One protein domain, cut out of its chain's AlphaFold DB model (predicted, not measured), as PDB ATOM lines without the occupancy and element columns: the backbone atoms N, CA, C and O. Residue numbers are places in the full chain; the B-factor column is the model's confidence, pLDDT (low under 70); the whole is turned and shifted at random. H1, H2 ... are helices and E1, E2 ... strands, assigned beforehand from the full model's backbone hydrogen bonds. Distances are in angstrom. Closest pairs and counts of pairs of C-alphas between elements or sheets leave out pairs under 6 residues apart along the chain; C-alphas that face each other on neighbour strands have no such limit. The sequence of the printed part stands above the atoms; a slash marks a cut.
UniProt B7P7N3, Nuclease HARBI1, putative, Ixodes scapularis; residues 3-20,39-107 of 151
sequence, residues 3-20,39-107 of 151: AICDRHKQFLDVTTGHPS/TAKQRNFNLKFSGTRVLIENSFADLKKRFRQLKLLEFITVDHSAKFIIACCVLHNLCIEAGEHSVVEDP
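What this domain is: This is residues 3 to 20 and 39 to 107 of the 151 residues of the protein "Nuclease HARBI1, putative" of Ixodes scapularis (UniProt B7P7N3). Two helices meet at about a right angle like a T, the last residues of the long H1 against H3, and the small hairpin of strands E1 and E2 fits into the angle between them, E1 beside H1 and E2 beside H3. The beginning of H1, with residue 39 before it, sticks out from this body as an arm through residue 51, while the short H2 makes the turn from H1 back to H3. The printed part has 87 residues, with two named strands followed by three named helices, in the order E1, E2, H1, H2, H3; the two strands make an antiparallel sheet, and the class is mostly helix. The whole is loose, with a radius of gyration of the C-alphas of 15.2 A, and spans 49 by 35 by 27 A.

Where its parts are: E1 is residues 3 to 5, beginning at C-alpha 3 at (-0.759, -8.737, 15.756). E2 is residues 11 to 15, 10.6 A long. H1, residues 40 to 66, measures 39.2 A from C-alpha 40 at (1.083, -17.312, 43.559) to C-alpha 66. H2 is residues 68 to 71. H3, residues 78 to 97, measures 29.0 A and ends at C-alpha 97 at (15.401, -0.808, 11.897).

How they stand to each other: E1 and E2 form a hairpin, antiparallel at 175 degrees between their directions. N 4 and O 13 are within hydrogen-bond range at 2.8 A, as are N 12 and O 4 at 2.8 A. The closest C-alphas of E1 and H1 are those of Cys 5 and Ile 56, 6.1 A apart. The closest C-alphas of E2 and H3 are those of Phe 11 and Cys 89, 6.5 A apart. E1 and H3 are apart. H1, with residues 63 to 66 alone, touches residues 88 to 92 of H3; the closest C-alphas are those of Leu 63 and His 92, 6.5 A apart. The lines of H1 and H3 are about perpendicular, at 82 degrees. H2 is close to H1 but not clearly touching, its closest C-alphas being those of Lys 64 and Leu 70, 5.5 A apart. H2 is also close to H3 but not clearly touching, with the C-alphas of Leu 70 and Ile 85 closest at 7.3 A. Every O i to N i+4 pair in H1 and H3 is within hydrogen-bond range; H2 is too short for such a pair.

The domain as a whole: The two C-alphas farthest apart are those of Ala 40 and Ile 76, 49.8 A. Residues 39 to 51, of which 40 to 51 belong to H1, stand free; the body without them spans 33 by 27 by 22 A. Residues 21 to 38 are cut out, and C-alphas 20 and 39 are 34.6 A apart across the cut. Of the links that are printed whole, E1 to E2 and H1 to H2 are tight, and H2 to H3 is short. The mean pLDDT of the printed part is 86.2, with residues 17 to 20 and 102 to 107 under 70.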
ATOM      1  N   ALA A   3      -2.180  -8.755  16.067       89.06
ATOM      2  CA  ALA A   3      -0.759  -8.737  15.756       89.06
ATOM      3  C   ALA A   3       0.080  -9.318  16.893       89.06
ATOM      4  O   ALA A   3      -0.326  -9.294  18.057       89.06
ATOM      5  N   ILE A   4       1.258  -9.808  16.529       90.88
ATOM      6  CA  ILE A   4       2.322 -10.230  17.433       90.88
ATOM      7  C   ILE A   4       3.460  -9.233  17.259       90.88
ATOM      8  O   ILE A   4       3.863  -8.960  16.128       90.88
ATOM      9  N   CYS A   5       3.988  -8.701  18.359       93.50
ATOM     10  CA  CYS A   5       5.188  -7.877  18.331       93.50
ATOM     11  C   CYS A   5       6.283  -8.437  19.235       93.50
ATOM     12  O   CYS A   5       6.020  -9.200  20.170       93.50
ATOM     13  N   ASP A   6       7.518  -8.064  18.931       93.38
ATOM     14  CA  ASP A   6       8.670  -8.352  19.767       93.38
ATOM     15  C   ASP A   6       8.915  -7.240  20.806       93.38
ATOM     16  O   ASP A   6       8.233  -6.213  20.848       93.38
ATOM     17  N   ARG A   7       9.936  -7.421  21.654       92.19
ATOM     18  CA  ARG A   7      10.317  -6.443  22.693       92.19
ATOM     19  C   ARG A   7      10.749  -5.076  22.142       92.19
ATOM     20  O   ARG A   7      10.771  -4.112  22.901       92.19
ATOM     21  N   HIS A   8      11.119  -5.003  20.864       91.56
ATOM     22  CA  HIS A   8      11.512  -3.777  20.175       91.56
ATOM     23  C   HIS A   8      10.321  -3.095  19.489       91.56
ATOM     24  O   HIS A   8      10.510  -2.083  18.818       91.56
ATOM     25  N   LYS A   9       9.098  -3.604  19.713       92.88
ATOM     26  CA  LYS A   9       7.845  -3.138  19.107       92.88
ATOM     27  C   LYS A   9       7.791  -3.353  17.591       92.88
ATOM     28  O   LYS A   9       7.004  -2.688  16.914       92.88
ATOM     29  N   GLN A  10       8.599  -4.273  17.057       94.56
ATOM     30  CA  GLN A  10       8.484  -4.711  15.669       94.56
ATOM     31  C   GLN A  10       7.340  -5.714  15.552       94.56
ATOM     32  O   GLN A  10       7.242  -6.655  16.340       94.56
ATOM     33  N   PHE A  11       6.471  -5.528  14.565       95.50
ATOM     34  CA  PHE A  11       5.387  -6.457  14.271       95.50
ATOM     35  C   PHE A  11       5.932  -7.678  13.525       95.50
ATOM     36  O   PHE A  11       6.453  -7.549  12.421       95.50
ATOM     37  N   LEU A  12       5.808  -8.858  14.127       93.75
ATOM     38  CA  LEU A  12       6.270 -10.132  13.567       93.75
ATOM     39  C   LEU A  12       5.192 -10.814  12.721       93.75
ATOM     40  O   LEU A  12       5.498 -11.476  11.736       93.75
ATOM     41  N   ASP A  13       3.935 -10.660  13.127       91.38
ATOM     42  CA  ASP A  13       2.771 -11.191  12.426       91.38
ATOM     43  C   ASP A  13       1.596 -10.231  12.601       91.38
ATOM     44  O   ASP A  13       1.397  -9.676  13.686       91.38
ATOM     45  N   VAL A  14       0.835 -10.012  11.532       90.06
ATOM     46  CA  VAL A  14      -0.282  -9.067  11.489       90.06
ATOM     47  C   VAL A  14      -1.406  -9.672  10.665       90.06
ATOM     48  O   VAL A  14      -1.262  -9.924   9.475       90.06
ATOM     49  N   THR A  15      -2.567  -9.841  11.292       84.56
ATOM     50  CA  THR A  15      -3.767 -10.376  10.651       84.56
ATOM     51  C   THR A  15      -4.914  -9.367  10.713       84.56
ATOM     52  O   THR A  15      -5.397  -8.959  11.777       84.56
ATOM     53  N   THR A  16      -5.404  -8.987   9.537       77.12
ATOM     54  CA  THR A  16      -6.610  -8.182   9.312       77.12
ATOM     55  C   THR A  16      -7.759  -9.111   8.906       77.12
ATOM     56  O   THR A  16      -8.177  -9.153   7.756       77.12
ATOM     57  N   GLY A  17      -8.260  -9.923   9.843       66.38
ATOM     58  CA  GLY A  17      -9.416 -10.789   9.575       66.38
ATOM     59  C   GLY A  17     -10.682  -9.994   9.217       66.38
ATOM     60  O   GLY A  17     -10.781  -8.806   9.540       66.38
ATOM     61  N   HIS A  18     -11.670 -10.653   8.592       57.09
ATOM     62  CA  HIS A  18     -13.007 -10.075   8.399       57.09
ATOM     63  C   HIS A  18     -13.535  -9.517   9.733       57.09
ATOM     64  O   HIS A  18     -13.376 -10.200  10.751       57.09
ATOM     65  N   PRO A  19     -14.161  -8.320   9.753       47.81
ATOM     66  CA  PRO A  19     -14.696  -7.704  10.964       47.81
ATOM     67  C   PRO A  19     -15.813  -8.580  11.540       47.81
ATOM     68  O   PRO A  19     -16.989  -8.441  11.228       47.81
ATOM     69  N   SER A  20     -15.406  -9.529  12.368       44.75
ATOM     70  CA  SER A  20     -16.252 -10.468  13.085       44.75
ATOM     71  C   SER A  20     -16.126 -10.105  14.556       44.75
ATOM     72  O   SER A  20     -15.027  -9.806  15.019       44.75
ATOM     73  N   THR A  39      -3.798 -17.906  43.366       90.19
ATOM     74  CA  THR A  39      -2.551 -18.555  43.792       90.19
ATOM     75  C   THR A  39      -1.330 -17.741  43.346       90.19
ATOM     76  O   THR A  39      -1.403 -16.940  42.413       90.19
ATOM     77  N   ALA A  40      -0.164 -17.976  43.960       88.75
ATOM     78  CA  ALA A  40       1.083 -17.312  43.559       88.75
ATOM     79  C   ALA A  40       1.421 -17.530  42.069       88.75
ATOM     80  O   ALA A  40       1.819 -16.592  41.381       88.75
ATOM     81  N   LYS A  41       1.182 -18.742  41.542       88.44
ATOM     82  CA  LYS A  41       1.368 -19.055  40.114       88.44
ATOM     83  C   LYS A  41       0.432 -18.245  39.217       88.44
ATOM     84  O   LYS A  41       0.877 -17.712  38.206       88.44
ATOM     85  N   GLN A  42      -0.841 -18.124  39.595       89.81
ATOM     86  CA  GLN A  42      -1.831 -17.352  38.838       89.81
ATOM     87  C   GLN A  42      -1.510 -15.854  38.845       89.81
ATOM     88  O   GLN A  42      -1.599 -15.213  37.801       89.81
ATOM     89  N   ARG A  43      -1.062 -15.305  39.984       89.19
ATOM     90  CA  ARG A  43      -0.594 -13.912  40.060       89.19
ATOM     91  C   ARG A  43       0.618 -13.668  39.163       89.19
ATOM     92  O   ARG A  43       0.615 -12.712  38.397       89.19
ATOM     93  N   ASN A  44       1.621 -14.550  39.212       89.69
ATOM     94  CA  ASN A  44       2.803 -14.454  38.350       89.69
ATOM     95  C   ASN A  44       2.432 -14.534  36.859       89.69
ATOM     96  O   ASN A  44       2.961 -13.783  36.044       89.69
ATOM     97  N   PHE A  45       1.490 -15.414  36.502       89.62
ATOM     98  CA  PHE A  45       0.957 -15.480  35.145       89.62
ATOM     99  C   PHE A  45       0.291 -14.162  34.735       89.62
ATOM    100  O   PHE A  45       0.674 -13.601  33.713       89.62
ATOM    101  N   ASN A  46      -0.652 -13.646  35.533       90.56
ATOM    102  CA  ASN A  46      -1.353 -12.393  35.233       90.56
ATOM    103  C   ASN A  46      -0.382 -11.216  35.079       90.56
ATOM    104  O   ASN A  46      -0.551 -10.426  34.158       90.56
ATOM    105  N   LEU A  47       0.654 -11.131  35.924       89.12
ATOM    106  CA  LEU A  47       1.689 -10.097  35.842       89.12
ATOM    107  C   LEU A  47       2.478 -10.165  34.525       89.12
ATOM    108  O   LEU A  47       2.701  -9.150  33.872       89.12
ATOM    109  N   LYS A  48       2.909 -11.364  34.119       89.00
ATOM    110  CA  LYS A  48       3.617 -11.546  32.842       89.00
ATOM    111  C   LYS A  48       2.702 -11.257  31.657       89.00
ATOM    112  O   LYS A  48       3.115 -10.593  30.714       89.00
ATOM    113  N   PHE A  49       1.464 -11.735  31.731       88.75
ATOM    114  CA  PHE A  49       0.452 -11.540  30.704       88.75
ATOM    115  C   PHE A  49       0.122 -10.055  30.503       88.75
ATOM    116  O   PHE A  49       0.141  -9.588  29.366       88.75
ATOM    117  N   SER A  50      -0.112  -9.296  31.580       88.56
ATOM    118  CA  SER A  50      -0.350  -7.850  31.490       88.56
ATOM    119  C   SER A  50       0.875  -7.110  30.950       88.56
ATOM    120  O   SER A  50       0.732  -6.269  30.071       88.56
ATOM    121  N   GLY A  51       2.089  -7.486  31.366       86.62
ATOM    122  CA  GLY A  51       3.326  -6.936  30.800       86.62
ATOM    123  C   GLY A  51       3.437  -7.140  29.283       86.62
ATOM    124  O   GLY A  51       3.774  -6.208  28.554       86.62
ATOM    125  N   THR A  52       3.102  -8.334  28.784       88.00
ATOM    126  CA  THR A  52       3.050  -8.606  27.338       88.00
ATOM    127  C   THR A  52       1.954  -7.799  26.636       88.00
ATOM    128  O   THR A  52       2.185  -7.302  25.535       88.00
ATOM    129  N   ARG A  53       0.780  -7.620  27.258       88.56
ATOM    130  CA  ARG A  53      -0.309  -6.799  26.701       88.56
ATOM    131  C   ARG A  53       0.070  -5.327  26.567       88.56
ATOM    132  O   ARG A  53      -0.094  -4.760  25.493       88.56
ATOM    133  N   VAL A  54       0.664  -4.750  27.608       89.38
ATOM    134  CA  VAL A  54       1.135  -3.357  27.593       89.38
ATOM    135  C   VAL A  54       2.117  -3.120  26.444       89.38
ATOM    136  O   VAL A  54       2.080  -2.078  25.797       89.38
ATOM    137  N   LEU A  55       2.988  -4.089  26.143       90.31
ATOM    138  CA  LEU A  55       3.939  -3.986  25.036       90.31
ATOM    139  C   LEU A  55       3.239  -3.874  23.669       90.31
ATOM    140  O   LEU A  55       3.570  -2.978  22.888       90.31
ATOM    141  N   ILE A  56       2.279  -4.758  23.372       90.81
ATOM    142  CA  ILE A  56       1.560  -4.738  22.087       90.81
ATOM    143  C   ILE A  56       0.635  -3.521  21.978       90.81
ATOM    144  O   ILE A  56       0.555  -2.907  20.915       90.81
ATOM    145  N   GLU A  57       0.009  -3.105  23.078       90.62
ATOM    146  CA  GLU A  57      -0.809  -1.888  23.140       90.62
ATOM    147  C   GLU A  57       0.040  -0.641  22.857       90.62
ATOM    148  O   GLU A  57      -0.310   0.155  21.985       90.62
ATOM    149  N   ASN A  58       1.217  -0.528  23.482       90.25
ATOM    150  CA  ASN A  58       2.174   0.542  23.191       90.25
ATOM    151  C   ASN A  58       2.679   0.495  21.741       90.25
ATOM    152  O   ASN A  58       2.866   1.540  21.124       90.25
ATOM    153  N   SER A  59       2.879  -0.698  21.174       92.38
ATOM    154  CA  SER A  59       3.294  -0.852  19.772       92.38
ATOM    155  C   SER A  59       2.222  -0.323  18.812       92.38
ATOM    156  O   SER A  59       2.537   0.367  17.844       92.38
ATOM    157  N   PHE A  60       0.940  -0.588  19.093       92.06
ATOM    158  CA  PHE A  60      -0.169  -0.012  18.328       92.06
ATOM    159  C   PHE A  60      -0.319   1.495  18.529       92.06
ATOM    160  O   PHE A  60      -0.654   2.192  17.570       92.06
ATOM    161  N   ALA A  61      -0.081   2.001  19.739       89.94
ATOM    162  CA  ALA A  61      -0.076   3.437  19.996       89.94
ATOM    163  C   ALA A  61       1.002   4.132  19.149       89.94
ATOM    164  O   ALA A  61       0.696   5.085  18.436       89.94
ATOM    165  N   ASP A  62       2.229   3.604  19.131       91.25
ATOM    166  CA  ASP A  62       3.322   4.152  18.321       91.25
ATOM    167  C   ASP A  62       3.012   4.092  16.819       91.25
ATOM    168  O   ASP A  62       3.224   5.070  16.101       91.25
ATOM    169  N   LEU A  63       2.430   2.982  16.349       92.69
ATOM    170  CA  LEU A  63       1.987   2.834  14.964       92.69
ATOM    171  C   LEU A  63       0.975   3.928  14.570       92.69
ATOM    172  O   LEU A  63       1.121   4.559  13.522       92.69
ATOM    173  N   LYS A  64      -0.037   4.184  15.412       89.56
ATOM    174  CA  LYS A  64      -1.061   5.221  15.175       89.56
ATOM    175  C   LYS A  64      -0.506   6.639  15.276       89.56
ATOM    176  O   LYS A  64      -0.944   7.510  14.525       89.56
ATOM    177  N   LYS A  65       0.442   6.881  16.185       88.69
ATOM    178  CA  LYS A  65       1.150   8.166  16.289       88.69
ATOM    179  C   LYS A  65       1.945   8.444  15.014       88.69
ATOM    180  O   LYS A  65       1.896   9.553  14.492       88.69
ATOM    181  N   ARG A  66       2.628   7.423  14.484       90.81
ATOM    182  CA  ARG A  66       3.463   7.524  13.279       90.81
ATOM    183  C   ARG A  66       2.620   7.722  12.026       90.81
ATOM    184  O   ARG A  66       2.903   8.604  11.223       90.81
ATOM    185  N   PHE A  67       1.560   6.936  11.880       91.75
ATOM    186  CA  PHE A  67       0.647   7.006  10.744       91.75
ATOM    187  C   PHE A  67      -0.711   7.522  11.211       91.75
ATOM    188  O   PHE A  67      -1.651   6.747  11.379       91.75
ATOM    189  N   ARG A  68      -0.825   8.844  11.401       88.25
ATOM    190  CA  ARG A  68      -2.038   9.501  11.935       88.25
ATOM    191  C   ARG A  68      -3.323   9.142  11.178       88.25
ATOM    192  O   ARG A  68      -4.384   9.093  11.792       88.25
ATOM    193  N   GLN A  69      -3.225   8.798   9.890       87.75
ATOM    194  CA  GLN A  69      -4.342   8.295   9.077       87.75
ATOM    195  C   GLN A  69      -5.005   7.033   9.670       87.75
ATOM    196  O   GLN A  69      -6.171   6.765   9.413       87.75
ATOM    197  N   LEU A  70      -4.303   6.264  10.508       88.75
ATOM    198  CA  LEU A  70      -4.869   5.117  11.224       88.75
ATOM    199  C   LEU A  70      -5.880   5.512  12.314       88.75
ATOM    200  O   LEU A  70      -6.630   4.649  12.767       88.75
ATOM    201  N   LYS A  71      -5.913   6.783  12.746       85.88
ATOM    202  CA  LYS A  71      -6.915   7.283  13.704       85.88
ATOM    203  C   LYS A  71      -8.294   7.431  13.062       85.88
ATOM    204  O   LYS A  71      -9.296   7.198  13.732       85.88
ATOM    205  N   LEU A  72      -8.338   7.773  11.774       85.75
ATOM    206  CA  LEU A  72      -9.563   7.875  10.990       85.75
ATOM    207  C   LEU A  72      -9.325   7.318   9.580       85.75
ATOM    208  O   LEU A  72      -8.781   7.987   8.705       85.75
ATOM    209  N   LEU A  73      -9.733   6.065   9.375       82.00
ATOM    210  CA  LEU A  73      -9.563   5.356   8.108       82.00
ATOM    211  C   LEU A  73     -10.792   5.532   7.213       82.00
ATOM    212  O   LEU A  73     -11.750   4.768   7.307       82.00
ATOM    213  N   GLU A  74     -10.740   6.504   6.310       83.00
ATOM    214  CA  GLU A  74     -11.798   6.771   5.324       83.00
ATOM    215  C   GLU A  74     -11.565   6.012   4.007       83.00
ATOM    216  O   GLU A  74     -11.448   6.593   2.930       83.00
ATOM    217  N   PHE A  75     -11.463   4.683   4.076       81.75
ATOM    218  CA  PHE A  75     -11.380   3.847   2.876       81.75
ATOM    219  C   PHE A  75     -12.746   3.289   2.482       81.75
ATOM    220  O   PHE A  75     -13.545   2.886   3.324       81.75
ATOM    221  N   ILE A  76     -12.975   3.195   1.171       78.25
ATOM    222  CA  ILE A  76     -14.237   2.706   0.594       78.25
ATOM    223  C   ILE A  76     -14.475   1.221   0.923       78.25
ATOM    224  O   ILE A  76     -15.617   0.796   1.076       78.25
ATOM    225  N   THR A  77     -13.413   0.415   1.030       84.94
ATOM    226  CA  THR A  77     -13.521  -1.032   1.260       84.94
ATOM    227  C   THR A  77     -12.683  -1.480   2.449       84.94
ATOM    228  O   THR A  77     -11.593  -0.968   2.705       84.94
ATOM    229  N   VAL A  78     -13.171  -2.513   3.143       84.44
ATOM    230  CA  VAL A  78     -12.446  -3.172   4.244       84.44
ATOM    231  C   VAL A  78     -11.110  -3.750   3.765       84.44
ATOM    232  O   VAL A  78     -10.135  -3.719   4.508       84.44
ATOM    233  N   ASP A  79     -11.049  -4.232   2.521       86.69
ATOM    234  CA  ASP A  79      -9.822  -4.751   1.907       86.69
ATOM    235  C   ASP A  79      -8.749  -3.660   1.742       86.69
ATOM    236  O   ASP A  79      -7.590  -3.874   2.098       86.69
ATOM    237  N   HIS A  80      -9.130  -2.459   1.293       88.31
ATOM    238  CA  HIS A  80      -8.199  -1.333   1.214       88.31
ATOM    239  C   HIS A  80      -7.734  -0.883   2.599       88.31
ATOM    240  O   HIS A  80      -6.531  -0.706   2.795       88.31
ATOM    241  N   SER A  81      -8.642  -0.790   3.577       88.62
ATOM    242  CA  SER A  81      -8.262  -0.523   4.972       88.62
ATOM    243  C   SER A  81      -7.262  -1.555   5.487       88.62
ATOM    244  O   SER A  81      -6.256  -1.197   6.092       88.62
ATOM    245  N   ALA A  82      -7.510  -2.839   5.227       89.06
ATOM    246  CA  ALA A  82      -6.655  -3.934   5.664       89.06
ATOM    247  C   ALA A  82      -5.249  -3.849   5.054       89.06
ATOM    248  O   ALA A  82      -4.262  -3.905   5.788       89.06
ATOM    249  N   LYS A  83      -5.151  -3.669   3.731       90.75
ATOM    250  CA  LYS A  83      -3.870  -3.511   3.024       90.75
ATOM    251  C   LYS A  83      -3.106  -2.281   3.502       90.75
ATOM    252  O   LYS A  83      -1.900  -2.370   3.720       90.75
ATOM    253  N   PHE A  84      -3.800  -1.165   3.718       93.38
ATOM    254  CA  PHE A  84      -3.198   0.056   4.245       93.38
ATOM    255  C   PHE A  84      -2.614  -0.157   5.646       93.38
ATOM    256  O   PHE A  84      -1.455   0.170   5.886       93.38
ATOM    257  N   ILE A  85      -3.378  -0.774   6.552       92.94
ATOM    258  CA  ILE A  85      -2.916  -1.094   7.909       92.94
ATOM    259  C   ILE A  85      -1.669  -1.990   7.870       92.94
ATOM    260  O   ILE A  85      -0.703  -1.718   8.581       92.94
ATOM    261  N   ILE A  86      -1.663  -3.033   7.030       93.75
ATOM    262  CA  ILE A  86      -0.504  -3.928   6.878       93.75
ATOM    263  C   ILE A  86       0.714  -3.153   6.362       93.75
ATOM    264  O   ILE A  86       1.808  -3.310   6.901       93.75
ATOM    265  N   ALA A  87       0.534  -2.281   5.365       95.75
ATOM    266  CA  ALA A  87       1.611  -1.440   4.852       95.75
ATOM    267  C   ALA A  87       2.192  -0.528   5.947       95.75
ATOM    268  O   ALA A  87       3.412  -0.434   6.075       95.75
ATOM    269  N   CYS A  88       1.349   0.071   6.796       95.62
ATOM    270  CA  CYS A  88       1.806   0.835   7.957       95.62
ATOM    271  C   CYS A  88       2.633  -0.021   8.928       95.62
ATOM    272  O   CYS A  88       3.664   0.446   9.404       95.62
ATOM    273  N   CYS A  89       2.232  -1.267   9.213       96.12
ATOM    274  CA  CYS A  89       3.015  -2.167  10.069       96.12
ATOM    275  C   CYS A  89       4.404  -2.473   9.484       96.12
ATOM    276  O   CYS A  89       5.388  -2.463  10.219       96.12
ATOM    277  N   VAL A  90       4.501  -2.697   8.169       96.75
ATOM    278  CA  VAL A  90       5.790  -2.926   7.489       96.75
ATOM    279  C   VAL A  90       6.672  -1.679   7.562       96.75
ATOM    280  O   VAL A  90       7.826  -1.764   7.972       96.75
ATOM    281  N   LEU A  91       6.126  -0.509   7.222       96.50
ATOM    282  CA  LEU A  91       6.864   0.757   7.278       96.50
ATOM    283  C   LEU A  91       7.304   1.105   8.706       96.50
ATOM    284  O   LEU A  91       8.405   1.604   8.912       96.50
ATOM    285  N   HIS A  92       6.473   0.802   9.705       95.31
ATOM    286  CA  HIS A  92       6.827   0.963  11.113       95.31
ATOM    287  C   HIS A  92       8.062   0.151  11.499       95.31
ATOM    288  O   HIS A  92       8.950   0.681  12.168       95.31
ATOM    289  N   ASN A  93       8.131  -1.109  11.065       96.00
ATOM    290  CA  ASN A  93       9.289  -1.961  11.316       96.00
ATOM    291  C   ASN A  93      10.548  -1.406  10.644       96.00
ATOM    292  O   ASN A  93      11.589  -1.357  11.293       96.00
ATOM    293  N   LEU A  94      10.445  -0.929   9.398       95.94
ATOM    294  CA  LEU A  94      11.570  -0.313   8.684       95.94
ATOM    295  C   LEU A  94      12.092   0.940   9.400       95.94
ATOM    296  O   LEU A  94      13.300   1.113   9.536       95.94
ATOM    297  N   CYS A  95      11.204   1.788   9.924       94.00
ATOM    298  CA  CYS A  95      11.605   2.923  10.757       94.00
ATOM    299  C   CYS A  95      12.327   2.468  12.041       94.00
ATOM    300  O   CYS A  95      13.331   3.063  12.421       94.00
ATOM    301  N   ILE A  96      11.850   1.405  12.706       93.25
ATOM    302  CA  ILE A  96      12.536   0.844  13.884       93.25
ATOM    303  C   ILE A  96      13.945   0.359  13.516       93.25
ATOM    304  O   ILE A  96      14.889   0.633  14.252       93.25
ATOM    305  N   GLU A  97      14.100  -0.327  12.384       93.19
ATOM    306  CA  GLU A  97      15.401  -0.808  11.897       93.19
ATOM    307  C   GLU A  97      16.353   0.336  11.538       93.19
ATOM    308  O   GLU A  97      17.558   0.229  11.762       93.19
ATOM    309  N   ALA A  98      15.815   1.456  11.055       94.12
ATOM    310  CA  ALA A  98      16.565   2.685  10.810       94.12
ATOM    311  C   ALA A  98      16.960   3.441  12.100       94.12
ATOM    312  O   ALA A  98      17.630   4.469  12.026       94.12
ATOM    313  N   GLY A  99      16.565   2.951  13.283       89.88
ATOM    314  CA  GLY A  99      16.840   3.585  14.577       89.88
ATOM    315  C   GLY A  99      15.846   4.682  14.968       89.88
ATOM    316  O   GLY A  99      16.025   5.349  15.991       89.88
ATOM    317  N   GLU A 100      14.767   4.868  14.206       86.50
ATOM    318  CA  GLU A 100      13.696   5.808  14.529       86.50
ATOM    319  C   GLU A 100      12.731   5.168  15.538       86.50
ATOM    320  O   GLU A 100      11.675   4.635  15.190       86.50
ATOM    321  N   HIS A 101      13.094   5.195  16.820       73.94
ATOM    322  CA  HIS A 101      12.275   4.600  17.886       73.94
ATOM    323  C   HIS A 101      11.249   5.566  18.499       73.94
ATOM    324  O   HIS A 101      10.271   5.114  19.093       73.94
ATOM    325  N   SER A 102      11.453   6.881  18.376       62.94
ATOM    326  CA  SER A 102      10.589   7.903  18.976       62.94
ATOM    327  C   SER A 102       9.643   8.513  17.948       62.94
ATOM    328  O   SER A 102      10.085   9.115  16.970       62.94
ATOM    329  N   VAL A 103       8.342   8.422  18.208       66.31
ATOM    330  CA  VAL A 103       7.345   9.287  17.574       66.31
ATOM    331  C   VAL A 103       7.217  10.541  18.430       66.31
ATOM    332  O   VAL A 103       7.055  10.426  19.642       66.31
ATOM    333  N   VAL A 104       7.343  11.721  17.819       62.56
ATOM    334  CA  VAL A 104       7.209  13.008  18.519       62.56
ATOM    335  C   VAL A 104       5.860  13.031  19.240       62.56
ATOM    336  O   VAL A 104       4.830  12.767  18.621       62.56
ATOM    337  N   GLU A 105       5.873  13.299  20.547       56.94
ATOM    338  CA  GLU A 105       4.644  13.457  21.320       56.94
ATOM    339  C   GLU A 105       3.932  14.724  20.848       56.94
ATOM    340  O   GLU A 105       4.441  15.834  21.002       56.94
ATOM    341  N   ASP A 106       2.769  14.550  20.225       58.22
ATOM    342  CA  ASP A 106       1.867  15.660  19.963       58.22
ATOM    343  C   ASP A 106       1.167  16.003  21.291       58.22
ATOM    344  O   ASP A 106       0.587  15.101  21.902       58.22
ATOM    345  N   PRO A 107       1.219  17.251  21.787       57.84
ATOM    346  CA  PRO A 107       0.539  17.634  23.026       57.84
ATOM    347  C   PRO A 107      -0.982  17.395  22.993       57.84
ATOM    348  O   PRO A 107      -1.604  17.334  24.053       57.84
TER     349      PRO A 107